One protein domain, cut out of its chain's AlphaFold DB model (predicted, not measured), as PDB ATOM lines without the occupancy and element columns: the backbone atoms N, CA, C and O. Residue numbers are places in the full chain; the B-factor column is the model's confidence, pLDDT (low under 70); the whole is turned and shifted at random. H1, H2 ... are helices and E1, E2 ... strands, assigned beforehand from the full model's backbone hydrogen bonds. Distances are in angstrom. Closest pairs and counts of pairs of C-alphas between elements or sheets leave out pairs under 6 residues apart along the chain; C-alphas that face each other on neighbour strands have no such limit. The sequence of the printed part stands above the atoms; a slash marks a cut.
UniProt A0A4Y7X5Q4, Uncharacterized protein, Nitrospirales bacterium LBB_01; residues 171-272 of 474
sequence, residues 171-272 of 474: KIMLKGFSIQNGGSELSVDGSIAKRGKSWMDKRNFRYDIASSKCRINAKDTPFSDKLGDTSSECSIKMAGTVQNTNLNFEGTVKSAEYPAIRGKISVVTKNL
ATOM      1  N   LYS A 171      48.937  10.178  38.873       93.25
ATOM      2  CA  LYS A 171      47.966  10.564  37.848       93.25
ATOM      3  C   LYS A 171      48.549  11.627  36.927       93.25
ATOM      4  O   LYS A 171      48.924  12.703  37.384       93.25
ATOM      5  N   ILE A 172      48.568  11.333  35.631       94.81
ATOM      6  CA  ILE A 172      48.845  12.278  34.550       94.81
ATOM      7  C   ILE A 172      47.505  12.796  34.032       94.81
ATOM      8  O   ILE A 172      46.618  12.016  33.693       94.81
ATOM      9  N   MET A 173      47.347  14.109  33.961       97.12
ATOM     10  CA  MET A 173      46.246  14.778  33.279       97.12
ATOM     11  C   MET A 173      46.801  15.474  32.048       97.12
ATOM     12  O   MET A 173      47.749  16.246  32.167       97.12
ATOM     13  N   LEU A 174      46.206  15.208  30.891       96.50
ATOM     14  CA  LEU A 174      46.536  15.827  29.616       96.50
ATOM     15  C   LEU A 174      45.405  16.776  29.235       96.50
ATOM     16  O   LEU A 174      44.235  16.388  29.241       96.50
ATOM     17  N   LYS A 175      45.764  18.018  28.917       96.50
ATOM     18  CA  LYS A 175      44.835  19.058  28.487       96.50
ATOM     19  C   LYS A 175      45.289  19.657  27.162       96.50
ATOM     20  O   LYS A 175      46.437  20.082  27.032       96.50
ATOM     21  N   GLY A 176      44.376  19.720  26.202       95.12
ATOM     22  CA  GLY A 176      44.628  20.159  24.840       95.12
ATOM     23  C   GLY A 176      45.736  19.347  24.184       95.12
ATOM     24  O   GLY A 176      46.603  19.938  23.548       95.12
ATOM     25  N   PHE A 177      45.774  18.025  24.404       97.25
ATOM     26  CA  PHE A 177      46.691  17.186  23.641       97.25
ATOM     27  C   PHE A 177      46.244  17.221  22.185       97.25
ATOM     28  O   PHE A 177      45.105  16.874  21.907       97.25
ATOM     29  N   SER A 178      47.105  17.636  21.263       97.25
ATOM     30  CA  SER A 178      46.786  17.663  19.838       97.25
ATOM     31  C   SER A 178      47.934  17.106  19.018       97.25
ATOM     32  O   SER A 178      49.069  17.540  19.210       97.25
ATOM     33  N   ILE A 179      47.634  16.205  18.088       97.06
ATOM     34  CA  ILE A 179      48.541  15.732  17.039       97.06
ATOM     35  C   ILE A 179      48.057  16.308  15.714       97.06
ATOM     36  O   ILE A 179      46.868  16.215  15.405       97.06
ATOM     37  N   GLN A 180      48.966  16.873  14.929       96.81
ATOM     38  CA  GLN A 180      48.676  17.435  13.619       96.81
ATOM     39  C   GLN A 180      49.694  16.949  12.590       96.81
ATOM     40  O   GLN A 180      50.898  17.114  12.774       96.81
ATOM     41  N   ASN A 181      49.197  16.417  11.475       96.12
ATOM     42  CA  ASN A 181      49.996  16.064  10.308       96.12
ATOM     43  C   ASN A 181      49.279  16.565   9.057       96.12
ATOM     44  O   ASN A 181      48.217  16.047   8.727       96.12
ATOM     45  N   GLY A 182      49.819  17.591   8.397       93.75
ATOM     46  CA  GLY A 182      49.190  18.189   7.219       93.75
ATOM     47  C   GLY A 182      47.753  18.657   7.481       93.75
ATOM     48  O   GLY A 182      47.500  19.520   8.330       93.75
ATOM     49  N   GLY A 183      46.808  18.086   6.734       93.31
ATOM     50  CA  GLY A 183      45.372  18.319   6.872       93.31
ATOM     51  C   GLY A 183      44.689  17.466   7.948       93.31
ATOM     52  O   GLY A 183      43.475  17.571   8.108       93.31
ATOM     53  N   SER A 184      45.418  16.635   8.682       95.44
ATOM     54  CA  SER A 184      44.889  15.757   9.723       95.44
ATOM     55  C   SER A 184      45.180  16.312  11.111       95.44
ATOM     56  O   SER A 184      46.249  16.862  11.368       95.44
ATOM     57  N   GLU A 185      44.219  16.169  12.017       96.44
ATOM     58  CA  GLU A 185      44.285  16.686  13.380       96.44
ATOM     59  C   GLU A 185      43.510  15.776  14.335       96.44
ATOM     60  O   GLU A 185      42.346  15.458  14.096       96.44
ATOM     61  N   LEU A 186      44.132  15.398  15.444       96.38
ATOM     62  CA  LEU A 186      43.494  14.698  16.550       96.38
ATOM     63  C   LEU A 186      43.760  15.476  17.831       96.38
ATOM     64  O   LEU A 186      44.904  15.555  18.263       96.38
ATOM     65  N   SER A 187      42.704  15.982  18.458       96.62
ATOM     66  CA  SER A 187      42.764  16.669  19.743       96.62
ATOM     67  C   SER A 187      42.014  15.867  20.796       96.62
ATOM     68  O   SER A 187      40.842  15.539  20.601       96.62
ATOM     69  N   VAL A 188      42.682  15.552  21.905       95.62
ATOM     70  CA  VAL A 188      42.130  14.796  23.031       95.62
ATOM     71  C   VAL A 188      42.424  15.475  24.364       95.62
ATOM     72  O   VAL A 188      43.448  16.130  24.558       95.62
ATOM     73  N   ASP A 189      41.515  15.266  25.301       96.50
ATOM     74  CA  ASP A 189      41.694  15.554  26.715       96.50
ATOM     75  C   ASP A 189      41.553  14.248  27.485       96.50
ATOM     76  O   ASP A 189      40.792  13.360  27.093       96.50
ATOM     77  N   GLY A 190      42.284  14.106  28.587       95.69
ATOM     78  CA  GLY A 190      42.153  12.889  29.367       95.69
ATOM     79  C   GLY A 190      43.073  12.774  30.560       95.69
ATOM     80  O   GLY A 190      43.831  13.680  30.909       95.69
ATOM     81  N   SER A 191      43.004  11.620  31.205       95.06
ATOM     82  CA  SER A 191      43.908  11.273  32.287       95.06
ATOM     83  C   SER A 191      44.336   9.819  32.236       95.06
ATOM     84  O   SER A 191      43.595   8.947  31.787       95.06
ATOM     85  N   ILE A 192      45.546   9.582  32.727       92.38
ATOM     86  CA  ILE A 192      46.142   8.268  32.912       92.38
ATOM     87  C   ILE A 192      46.494   8.172  34.393       92.38
ATOM     88  O   ILE A 192      47.254   8.989  34.906       92.38
ATOM     89  N   ALA A 193      45.917   7.207  35.094       91.19
ATOM     90  CA  ALA A 193      46.178   6.959  36.504       91.19
ATOM     91  C   ALA A 193      46.767   5.564  36.685       91.19
ATOM     92  O   ALA A 193      46.271   4.594  36.113       91.19
ATOM     93  N   LYS A 194      47.792   5.450  37.520       83.31
ATOM     94  CA  LYS A 194      48.371   4.169  37.921       83.31
ATOM     95  C   LYS A 194      47.787   3.737  39.269       83.31
ATOM     96  O   LYS A 194      47.593   4.551  40.168       83.31
ATOM     97  N   ARG A 195      47.510   2.441  39.430       73.88
ATOM     98  CA  ARG A 195      47.188   1.823  40.729       73.88
ATOM     99  C   ARG A 195      48.303   0.877  41.186       73.88
ATOM    100  O   ARG A 195      48.676  -0.030  40.469       73.88
ATOM    101  N   GLY A 196      48.801   1.016  42.409       68.44
ATOM    102  CA  GLY A 196      49.779   0.071  42.966       68.44
ATOM    103  C   GLY A 196      51.244   0.432  42.699       68.44
ATOM    104  O   GLY A 196      51.566   1.490  42.163       68.44
ATOM    105  N   LYS A 197      52.156  -0.436  43.157       61.62
ATOM    106  CA  LYS A 197      53.545  -0.040  43.441       61.62
ATOM    107  C   LYS A 197      54.450   0.053  42.199       61.62
ATOM    108  O   LYS A 197      55.188   1.024  42.076       61.62
ATOM    109  N   SER A 198      54.360  -0.858  41.225       64.25
ATOM    110  CA  SER A 198      55.319  -0.914  40.099       64.25
ATOM    111  C   SER A 198      54.824  -0.236  38.814       64.25
ATOM    112  O   SER A 198      53.707  -0.497  38.375       64.25
ATOM    113  N   TRP A 199      55.659   0.614  38.194       58.81
ATOM    114  CA  TRP A 199      55.431   1.192  36.850       58.81
ATOM    115  C   TRP A 199      55.540   0.150  35.723       58.81
ATOM    116  O   TRP A 199      55.028   0.373  34.631       58.81
ATOM    117  N   MET A 200      56.142  -1.007  36.008       58.31
ATOM    118  CA  MET A 200      56.305  -2.107  35.052       58.31
ATOM    119  C   MET A 200      55.028  -2.948  34.904       58.31
ATOM    120  O   MET A 200      54.876  -3.682  33.929       58.31
ATOM    121  N   ASP A 201      54.083  -2.858  35.851       70.12
ATOM    122  CA  ASP A 201      52.832  -3.609  35.761       70.12
ATOM    123  C   ASP A 201      51.801  -2.851  34.915       70.12
ATOM    124  O   ASP A 201      50.963  -2.097  35.419       70.12
ATOM    125  N   LYS A 202      51.850  -3.091  33.601       67.75
ATOM    126  CA  LYS A 202      50.955  -2.493  32.597       67.75
ATOM    127  C   LYS A 202      49.459  -2.741  32.898       67.75
ATOM    128  O   LYS A 202      48.608  -2.004  32.403       67.75
ATOM    129  N   ARG A 203      49.110  -3.716  33.752       70.50
ATOM    130  CA  ARG A 203      47.718  -4.043  34.136       70.50
ATOM    131  C   ARG A 203      47.071  -2.985  35.031       70.50
ATOM    132  O   ARG A 203      45.849  -2.933  35.145       70.50
ATOM    133  N   ASN A 204      47.884  -2.127  35.637       80.38
ATOM    134  CA  ASN A 204      47.459  -1.176  36.655       80.38
ATOM    135  C   ASN A 204      47.133   0.228  36.136       80.38
ATOM    136  O   ASN A 204      46.758   1.104  36.922       80.38
ATOM    137  N   PHE A 205      47.278   0.458  34.833       85.12
ATOM    138  CA  PHE A 205      46.952   1.741  34.231       85.12
ATOM    139  C   PHE A 205      45.461   1.822  33.928       85.12
ATOM    140  O   PHE A 205      44.885   0.939  33.288       85.12
ATOM    141  N   ARG A 206      44.849   2.910  34.390       89.25
ATOM    142  CA  ARG A 206      43.506   3.338  34.021       89.25
ATOM    143  C   ARG A 206      43.614   4.574  33.154       89.25
ATOM    144  O   ARG A 206      44.320   5.507  33.521       89.25
ATOM    145  N   TYR A 207      42.891   4.594  32.051       92.56
ATOM    146  CA  TYR A 207      42.803   5.756  31.180       92.56
ATOM    147  C   TYR A 207      41.348   6.190  31.029       92.56
ATOM    148  O   TYR A 207      40.423   5.384  31.156       92.56
ATOM    149  N   ASP A 208      41.182   7.482  30.795       94.44
ATOM    150  CA  ASP A 208      39.932   8.146  30.450       94.44
ATOM    151  C   ASP A 208      40.298   9.287  29.501       94.44
ATOM    152  O   ASP A 208      40.915  10.266  29.921       94.44
ATOM    153  N   ILE A 209      40.062   9.081  28.210       94.25
ATOM    154  CA  ILE A 209      40.503   9.938  27.113       94.25
ATOM    155  C   ILE A 209      39.306  10.182  26.202       94.25
ATOM    156  O   ILE A 209      38.642   9.241  25.768       94.25
ATOM    157  N   ALA A 210      39.058  11.438  25.861       95.56
ATOM    158  CA  ALA A 210      38.018  11.823  24.924       95.56
ATOM    159  C   ALA A 210      38.572  12.821  23.910       95.56
ATOM    160  O   ALA A 210      39.259  13.778  24.267       95.56
ATOM    161  N   SER A 211      38.259  12.614  22.635       94.94
ATOM    162  CA  SER A 211      38.591  13.573  21.594       94.94
ATOM    163  C   SER A 211      37.674  14.787  21.678       94.94
ATOM    164  O   SER A 211      36.451  14.635  21.680       94.94
ATOM    165  N   SER A 212      38.251  15.980  21.649       92.44
ATOM    166  CA  SER A 212      37.527  17.230  21.417       92.44
ATOM    167  C   SER A 212      37.415  17.557  19.926       92.44
ATOM    168  O   SER A 212      36.472  18.226  19.509       92.44
ATOM    169  N   LYS A 213      38.348  17.059  19.108       94.56
ATOM    170  CA  LYS A 213      38.353  17.215  17.649       94.56
ATOM    171  C   LYS A 213      39.081  16.040  17.011       94.56
ATOM    172  O   LYS A 213      40.107  15.604  17.521       94.56
ATOM    173  N   CYS A 214      38.578  15.529  15.897       95.19
ATOM    174  CA  CYS A 214      39.275  14.506  15.126       95.19
ATOM    175  C   CYS A 214      38.920  14.684  13.652       95.19
ATOM    176  O   CYS A 214      37.748  14.671  13.272       95.19
ATOM    177  N   ARG A 215      39.945  14.917  12.839       95.25
ATOM    178  CA  ARG A 215      39.869  15.072  11.394       95.25
ATOM    179  C   ARG A 215      41.003  14.275  10.770       95.25
ATOM    180  O   ARG A 215      42.162  14.509  11.084       95.25
ATOM    181  N   ILE A 216      40.672  13.363   9.871       92.88
ATOM    182  CA  ILE A 216      41.644  12.549   9.143       92.88
ATOM    183  C   ILE A 216      41.503  12.885   7.667       92.88
ATOM    184  O   ILE A 216      40.431  12.702   7.093       92.88
ATOM    185  N   ASN A 217      42.568  13.382   7.054       92.38
ATOM    186  CA  ASN A 217      42.655  13.564   5.616       92.38
ATOM    187  C   ASN A 217      43.447  12.395   5.026       92.38
ATOM    188  O   ASN A 217      44.567  12.114   5.445       92.38
ATOM    189  N   ALA A 218      42.858  11.711   4.048       89.50
ATOM    190  CA  ALA A 218      43.438  10.548   3.396       89.50
ATOM    191  C   ALA A 218      44.833  10.819   2.814       89.50
ATOM    192  O   ALA A 218      45.680   9.925   2.861       89.50
ATOM    193  N   LYS A 219      45.092  12.047   2.339       90.62
ATOM    194  CA  LYS A 219      46.398  12.478   1.814       90.62
ATOM    195  C   LYS A 219      47.526  12.392   2.845       90.62
ATOM    196  O   LYS A 219      48.670  12.195   2.457       90.62
ATOM    197  N   ASP A 220      47.204  12.484   4.135       90.00
ATOM    198  CA  ASP A 220      48.185  12.393   5.223       90.00
ATOM    199  C   ASP A 220      48.305  10.966   5.792       90.00
ATOM    200  O   ASP A 220      48.966  10.748   6.809       90.00
ATOM    201  N   THR A 221      47.636   9.983   5.178       86.69
ATOM    202  CA  THR A 221      47.669   8.577   5.604       86.69
ATOM    203  C   THR A 221      48.559   7.739   4.682       86.69
ATOM    204  O   THR A 221      48.699   8.072   3.506       86.69
ATOM    205  N   PRO A 222      49.054   6.569   5.134       83.88
ATOM    206  CA  PRO A 222      49.737   5.601   4.265       83.88
ATOM    207  C   PRO A 222      48.886   5.055   3.101       83.88
ATOM    208  O   PRO A 222      49.363   4.242   2.313       83.88
ATOM    209  N   PHE A 223      47.610   5.442   3.015       80.75
ATOM    210  CA  PHE A 223      46.653   5.004   2.001       80.75
ATOM    211  C   PHE A 223      46.250   6.130   1.035       80.75
ATOM    212  O   PHE A 223      45.263   5.971   0.310       80.75
ATOM    213  N   SER A 224      46.994   7.243   1.012       83.00
ATOM    214  CA  SER A 224      46.743   8.424   0.168       83.00
ATOM    215  C   SER A 224      46.435   8.068  -1.286       83.00
ATOM    216  O   SER A 224      45.426   8.510  -1.834       83.00
ATOM    217  N   ASP A 225      47.236   7.181  -1.875       79.62
ATOM    218  CA  ASP A 225      47.157   6.819  -3.296       79.62
ATOM    219  C   ASP A 225      45.877   6.049  -3.647       79.62
ATOM    220  O   ASP A 225      45.473   5.982  -4.808       79.62
ATOM    221  N   LYS A 226      45.224   5.446  -2.646       78.88
ATOM    222  CA  LYS A 226      44.020   4.624  -2.827       78.88
ATOM    223  C   LYS A 226      42.734   5.394  -2.551       78.88
ATOM    224  O   LYS A 226      41.699   5.062  -3.124       78.88
ATOM    225  N   LEU A 227      42.785   6.372  -1.650       74.69
ATOM    226  CA  LEU A 227      41.598   7.032  -1.102       74.69
ATOM    227  C   LEU A 227      41.314   8.415  -1.709       74.69
ATOM    228  O   LEU A 227      40.230   8.953  -1.472       74.69
ATOM    229  N   GLY A 228      42.238   8.972  -2.498       78.56
ATOM    230  CA  GLY A 228      42.047  10.262  -3.166       78.56
ATOM    231  C   GLY A 228      41.839  11.416  -2.180       78.56
ATOM    232  O   GLY A 228      42.328  11.383  -1.047       78.56
ATOM    233  N   ASP A 229      41.096  12.446  -2.595       82.44
ATOM    234  CA  ASP A 229      40.790  13.604  -1.740       82.44
ATOM    235  C   ASP A 229      39.596  13.329  -0.810       82.44
ATOM    236  O   ASP A 229      38.464  13.785  -1.017       82.44
ATOM    237  N   THR A 230      39.849  12.505   0.206       84.75
ATOM    238  CA  THR A 230      38.847  12.094   1.193       84.75
ATOM    239  C   THR A 230      39.202  12.627   2.574       84.75
ATOM    240  O   THR A 230      40.332  12.493   3.039       84.75
ATOM    241  N   SER A 231      38.214  13.196   3.264       89.06
ATOM    242  CA  SER A 231      38.356  13.636   4.650       89.06
ATOM    243  C   SER A 231      37.318  12.954   5.535       89.06
ATOM    244  O   SER A 231      36.225  12.603   5.095       89.06
ATOM    245  N   SER A 232      37.668  12.720   6.789       88.62
ATOM    246  CA  SER A 232      36.769  12.123   7.768       88.62
ATOM    247  C   SER A 232      36.781  12.948   9.039       88.62
ATOM    248  O   SER A 232      37.844  13.318   9.528       88.62
ATOM    249  N   GLU A 233      35.598  13.223   9.570       93.88
ATOM    250  CA  GLU A 233      35.419  13.746  10.922       93.88
ATOM    251  C   GLU A 233      35.234  12.553  11.854       93.88
ATOM    252  O   GLU A 233      34.549  11.596  11.500       93.88
ATOM    253  N   CYS A 234      35.842  12.572  13.030       92.81
ATOM    254  CA  CYS A 234      35.756  11.468  13.975       92.81
ATOM    255  C   CYS A 234      35.510  11.947  15.403       92.81
ATOM    256  O   CYS A 234      35.635  13.126  15.736       92.81
ATOM    257  N   SER A 235      35.144  11.005  16.257       93.94
ATOM    258  CA  SER A 235      35.149  11.143  17.698       93.94
ATOM    259  C   SER A 235      35.663   9.847  18.314       93.94
ATOM    260  O   SER A 235      35.409   8.753  17.813       93.94
ATOM    261  N   ILE A 236      36.446   9.984  19.375       93.75
ATOM    262  CA  ILE A 236      37.110   8.894  20.074       93.75
ATOM    263  C   ILE A 236      36.836   9.084  21.557       93.75
ATOM    264  O   ILE A 236      37.103  10.145  22.114       93.75
ATOM    265  N   LYS A 237      36.325   8.052  22.213       94.81
ATOM    266  CA  LYS A 237      36.240   7.957  23.668       94.81
ATOM    267  C   LYS A 237      36.878   6.648  24.078       94.81
ATOM    268  O   LYS A 237      36.505   5.595  23.580       94.81
ATOM    269  N   MET A 238      37.850   6.707  24.967       92.75
ATOM    270  CA  MET A 238      38.598   5.551  25.423       92.75
ATOM    271  C   MET A 238      38.649   5.583  26.945       92.75
ATOM    272  O   MET A 238      39.188   6.515  27.530       92.75
ATOM    273  N   ALA A 239      38.105   4.557  27.589       92.94
ATOM    274  CA  ALA A 239      38.108   4.430  29.036       92.94
ATOM    275  C   ALA A 239      38.359   2.980  29.459       92.94
ATOM    276  O   ALA A 239      37.968   2.047  28.760       92.94
ATOM    277  N   GLY A 240      38.972   2.773  30.622       90.19
ATOM    278  CA  GLY A 240      39.171   1.434  31.182       90.19
ATOM    279  C   GLY A 240      40.617   1.148  31.556       90.19
ATOM    280  O   GLY A 240      41.320   2.040  32.026       90.19
ATOM    281  N   THR A 241      41.030  -0.110  31.415       87.25
ATOM    282  CA  THR A 241      42.399  -0.586  31.680       87.25
ATOM    283  C   THR A 241      42.973  -1.263  30.446       87.25
ATOM    284  O   THR A 241      42.236  -1.614  29.533       87.25
ATOM    285  N   VAL A 242      44.281  -1.521  30.413       79.00
ATOM    286  CA  VAL A 242      44.912  -2.251  29.293       79.00
ATOM    287  C   VAL A 242      44.263  -3.627  29.050       79.00
ATOM    288  O   VAL A 242      44.206  -4.088  27.917       79.00
ATOM    289  N   GLN A 243      43.739  -4.274  30.098       80.00
ATOM    290  CA  GLN A 243      43.063  -5.577  29.996       80.00
ATOM    291  C   GLN A 243      41.564  -5.477  29.697       80.00
ATOM    292  O   GLN A 243      40.972  -6.437  29.211       80.00
ATOM    293  N   ASN A 244      40.936  -4.346  30.016       84.88
ATOM    294  CA  ASN A 244      39.523  -4.111  29.766       84.88
ATOM    295  C   ASN A 244      39.332  -2.708  29.193       84.88
ATOM    296  O   ASN A 244      38.972  -1.759  29.900       84.88
ATOM    297  N   THR A 245      39.650  -2.602  27.908       85.50
ATOM    298  CA  THR A 245      39.516  -1.383  27.122       85.50
ATOM    299  C   THR A 245      38.089  -1.226  26.638       85.50
ATOM    300  O   THR A 245      37.575  -2.101  25.943       85.50
ATOM    301  N   ASN A 246      37.476  -0.089  26.965       90.81
ATOM    302  CA  ASN A 246      36.270   0.390  26.309       90.81
ATOM    303  C   ASN A 246      36.655   1.550  25.392       90.81
ATOM    304  O   ASN A 246      36.839   2.684  25.831       90.81
ATOM    305  N   LEU A 247      36.808   1.244  24.111       92.25
ATOM    306  CA  LEU A 247      36.974   2.224  23.039       92.25
ATOM    307  C   LEU A 247      35.629   2.399  22.342       92.25
ATOM    308  O   LEU A 247      35.071   1.414  21.880       92.25
ATOM    309  N   ASN A 248      35.141   3.625  22.231       94.19
ATOM    310  CA  ASN A 248      34.112   4.009  21.279       94.19
ATOM    311  C   ASN A 248      34.742   4.969  20.267       94.19
ATOM    312  O   ASN A 248      35.219   6.045  20.628       94.19
ATOM    313  N   PHE A 249      34.766   4.560  19.012       93.88
ATOM    314  CA  PHE A 249      35.170   5.366  17.878       93.88
ATOM    315  C   PHE A 249      33.955   5.565  16.982       93.88
ATOM    316  O   PHE A 249      33.297   4.599  16.606       93.88
ATOM    317  N   GLU A 250      33.691   6.801  16.585       93.62
ATOM    318  CA  GLU A 250      32.681   7.135  15.587       93.62
ATOM    319  C   GLU A 250      33.332   8.010  14.522       93.62
ATOM    320  O   GLU A 250      33.971   9.007  14.840       93.62
ATOM    321  N   GLY A 251      33.189   7.650  13.254       92.00
ATOM    322  CA  GLY A 251      33.725   8.382  12.116       92.00
ATOM    323  C   GLY A 251      32.627   8.691  11.110       92.00
ATOM    324  O   GLY A 251      31.809   7.832  10.798       92.00
ATOM    325  N   THR A 252      32.616   9.906  10.578       90.56
ATOM    326  CA  THR A 252      31.831  10.307   9.412       90.56
ATOM    327  C   THR A 252      32.787  10.561   8.257       90.56
ATOM    328  O   THR A 252      33.637  11.446   8.333       90.56
ATOM    329  N   VAL A 253      32.644   9.790   7.185       87.62
ATOM    330  CA  VAL A 253      33.493   9.892   5.991       87.62
ATOM    331  C   VAL A 253      32.813  10.799   4.970       87.62
ATOM    332  O   VAL A 253      31.612  10.659   4.722       87.62
ATOM    333  N   LYS A 254      33.574  11.727   4.380       84.06
ATOM    334  CA  LYS A 254      33.143  12.611   3.291       84.06
ATOM    335  C   LYS A 254      34.247  12.687   2.231       84.06
ATOM    336  O   LYS A 254      35.335  13.204   2.489       84.06
ATOM    337  N   SER A 255      33.968  12.213   1.020       77.69
ATOM    338  CA  SER A 255      34.864  12.412  -0.126       77.69
ATOM    339  C   SER A 255      34.387  13.567  -1.006       77.69
ATOM    340  O   SER A 255      33.194  13.673  -1.303       77.69
ATOM    341  N   ALA A 256      35.317  14.440  -1.404       72.44
ATOM    342  CA  ALA A 256      35.042  15.512  -2.363       72.44
ATOM    343  C   ALA A 256      35.016  14.970  -3.800       72.44
ATOM    344  O   ALA A 256      34.157  15.347  -4.592       72.44
ATOM    345  N   GLU A 257      35.929  14.045  -4.103       70.94
ATOM    346  CA  GLU A 257      36.057  13.402  -5.414       70.94
ATOM    347  C   GLU A 257      34.888  12.447  -5.695       70.94
ATOM    348  O   GLU A 257      34.425  12.332  -6.828       70.94
ATOM    349  N   TYR A 258      34.354  11.811  -4.646       71.44
ATOM    350  CA  TYR A 258      33.236  10.880  -4.752       71.44
ATOM    351  C   TYR A 258      32.140  11.252  -3.757       71.44
ATOM    352  O   TYR A 258      32.116  10.719  -2.648       71.44
ATOM    353  N   PRO A 259      31.171  12.098  -4.143       68.31
ATOM    354  CA  PRO A 259      30.055  12.461  -3.271       68.31
ATOM    355  C   PRO A 259      29.278  11.249  -2.742       68.31
ATOM    356  O   PRO A 259      28.692  11.330  -1.668       68.31
ATOM    357  N   ALA A 260      29.316  10.127  -3.471       70.44
ATOM    358  CA  ALA A 260      28.751   8.854  -3.050       70.44
ATOM    359  C   ALA A 260      29.503   8.216  -1.866       70.44
ATOM    360  O   ALA A 260      28.895   7.470  -1.118       70.44
ATOM    361  N   ILE A 261      30.789   8.496  -1.629       73.69
ATOM    362  CA  ILE A 261      31.519   8.012  -0.443       73.69
ATOM    363  C   ILE A 261      31.167   8.918   0.745       73.69
ATOM    364  O   ILE A 261      31.941   9.772   1.187       73.69
ATOM    365  N   ARG A 262      29.943   8.740   1.242       86.38
ATOM    366  CA  ARG A 262      29.426   9.342   2.469       86.38
ATOM    367  C   ARG A 262      28.900   8.265   3.383       86.38
ATOM    368  O   ARG A 262      28.253   7.319   2.932       86.38
ATOM    369  N   GLY A 263      29.157   8.418   4.672       91.31
ATOM    370  CA  GLY A 263      28.634   7.472   5.633       91.31
ATOM    371  C   GLY A 263      29.200   7.616   7.025       91.31
ATOM    372  O   GLY A 263      29.998   8.511   7.304       91.31
ATOM    373  N   LYS A 264      28.754   6.716   7.894       93.81
ATOM    374  CA  LYS A 264      29.156   6.637   9.293       93.81
ATOM    375  C   LYS A 264      29.732   5.264   9.584       93.81
ATOM    376  O   LYS A 264      29.195   4.258   9.130       93.81
ATOM    377  N   ILE A 265      30.797   5.239  10.365       93.81
ATOM    378  CA  ILE A 265      31.461   4.037  10.855       93.81
ATOM    379  C   ILE A 265      31.540   4.168  12.371       93.81
ATOM    380  O   ILE A 265      31.907   5.224  12.873       93.81
ATOM    381  N   SER A 266      31.207   3.115  13.102       95.31
ATOM    382  CA  SER A 266      31.385   3.040  14.546       95.31
ATOM    383  C   SER A 266      32.146   1.771  14.904       95.31
ATOM    384  O   SER A 266      31.847   0.690  14.393       95.31
ATOM    385  N   VAL A 267      33.146   1.915  15.767       96.00
ATOM    386  CA  VAL A 267      33.897   0.807  16.352       96.00
ATOM    387  C   VAL A 267      33.774   0.905  17.859       96.00
ATOM    388  O   VAL A 267      34.243   1.864  18.467       96.00
ATOM    389  N   VAL A 268      33.176  -0.111  18.464       95.69
ATOM    390  CA  VAL A 268      33.072  -0.236  19.916       95.69
ATOM    391  C   VAL A 268      33.899  -1.430  20.352       95.69
ATOM    392  O   VAL A 268      33.777  -2.503  19.778       95.69
ATOM    393  N   THR A 269      34.728  -1.274  21.374       93.81
ATOM    394  CA  THR A 269      35.395  -2.404  22.025       93.81
ATOM    395  C   THR A 269      34.837  -2.593  23.423       93.81
ATOM    396  O   THR A 269      34.565  -1.620  24.128       93.81
ATOM    397  N   LYS A 270      34.623  -3.850  23.805       90.19
ATOM    398  CA  LYS A 270      34.169  -4.242  25.137       90.19
ATOM    399  C   LYS A 270      34.748  -5.608  25.458       90.19
ATOM    400  O   LYS A 270      34.600  -6.528  24.662       90.19
ATOM    401  N   ASN A 271      35.382  -5.758  26.622       86.12
ATOM    402  CA  ASN A 271      35.916  -7.044  27.086       86.12
ATOM    403  C   ASN A 271      36.816  -7.759  26.050       86.12
ATOM    404  O   ASN A 271      36.687  -8.963  25.849       86.12
ATOM    405  N   LEU A 272      37.716  -7.021  25.384       88.44
ATOM    406  CA  LEU A 272      38.613  -7.542  24.334       88.44
ATOM    407  C   LEU A 272      37.895  -8.063  23.075       88.44
ATOM    408  O   LEU A 272      38.489  -8.790  22.280       88.44
TER     409      LEU A 272
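What this domain is: This is residues 171 to 272 of the 474 residues of an uncharacterized protein of Nitrospirales bacterium LBB_01 (UniProt A0A4Y7X5Q4). A single slab of six long strands, E1 to E6, lies side by side in the order in which they follow along the chain, bowed along the strands and twisted. The small helix H1 lies off the sheet at one end, in the stretch between E3 and E4, and the link from E2 to E3 lies at the opposite end. The printed part has 102 residues, with strands E1, E2 and E3, then H1, then E4, E5 and E6; the sheet order is E1, E2, E3, E4, E5, E6, all antiparallel, and the class is mostly strand. The whole is loose, with a radius of gyration of the C-alphas of 16.3 A, and only just elongated, with spans of 53 by 27 by 22 A.

How they stand to each other: E1, residues 171 to 181, forms a hairpin with E2, residues 184 to 194; N 174 and O 190 are 2.8 A apart, within hydrogen-bond range. E2 forms a hairpin with E3, residues 205 to 217, at 178 degrees between directions, with N 191 and O 208 at 2.8 A. These three strands are a meander, each the antiparallel neighbour of the one before. H1, residues 224 to 227, is not on the sheet, but only just, with 4 pairs of C-alphas within 10 A; it is too short for an O i to N i+4 pair, and its one O i to N i+3 pair is within range. E4, residues 230 to 241, is the antiparallel neighbour of E3, with N 209 and O 238 at 2.8 A. E4 begins a second meander with E5, residues 244 to 255, and E6, residues 262 to 270. E4 and E5 form a hairpin, with N 237 and O 248 at 2.8 A, and so do E5 and E6, with N 251 and O 265 at 2.8 A. E1 and E6 are the edge strands and are apart.

Where its parts are: E1 begins at C-alpha 171, (47.966, 10.564, 37.848), and is 28.2 A long; E2 is 30.7 A and E3 31.3 A. E1 bends by 60 degrees at residue 175, E2 by 54 degrees at 189, E3 by 73 degrees at 212 and E4 by 51 degrees at 233. H1 begins at C-alpha 224, (46.743, 8.424, 0.168). E4 is 33.2 A long, E5 34.5 A, and E6, 26.8 A, ends at C-alpha 270, (34.169, -4.242, 25.137).

The domain as a whole: The two C-alphas farthest apart, those of Lys 197 and Pro 259, are 53.8 A apart. The printed part has no cut and no long link. The mean pLDDT of the printed part is 87.5; residues 196 to 200, 202 and 259 are under 70.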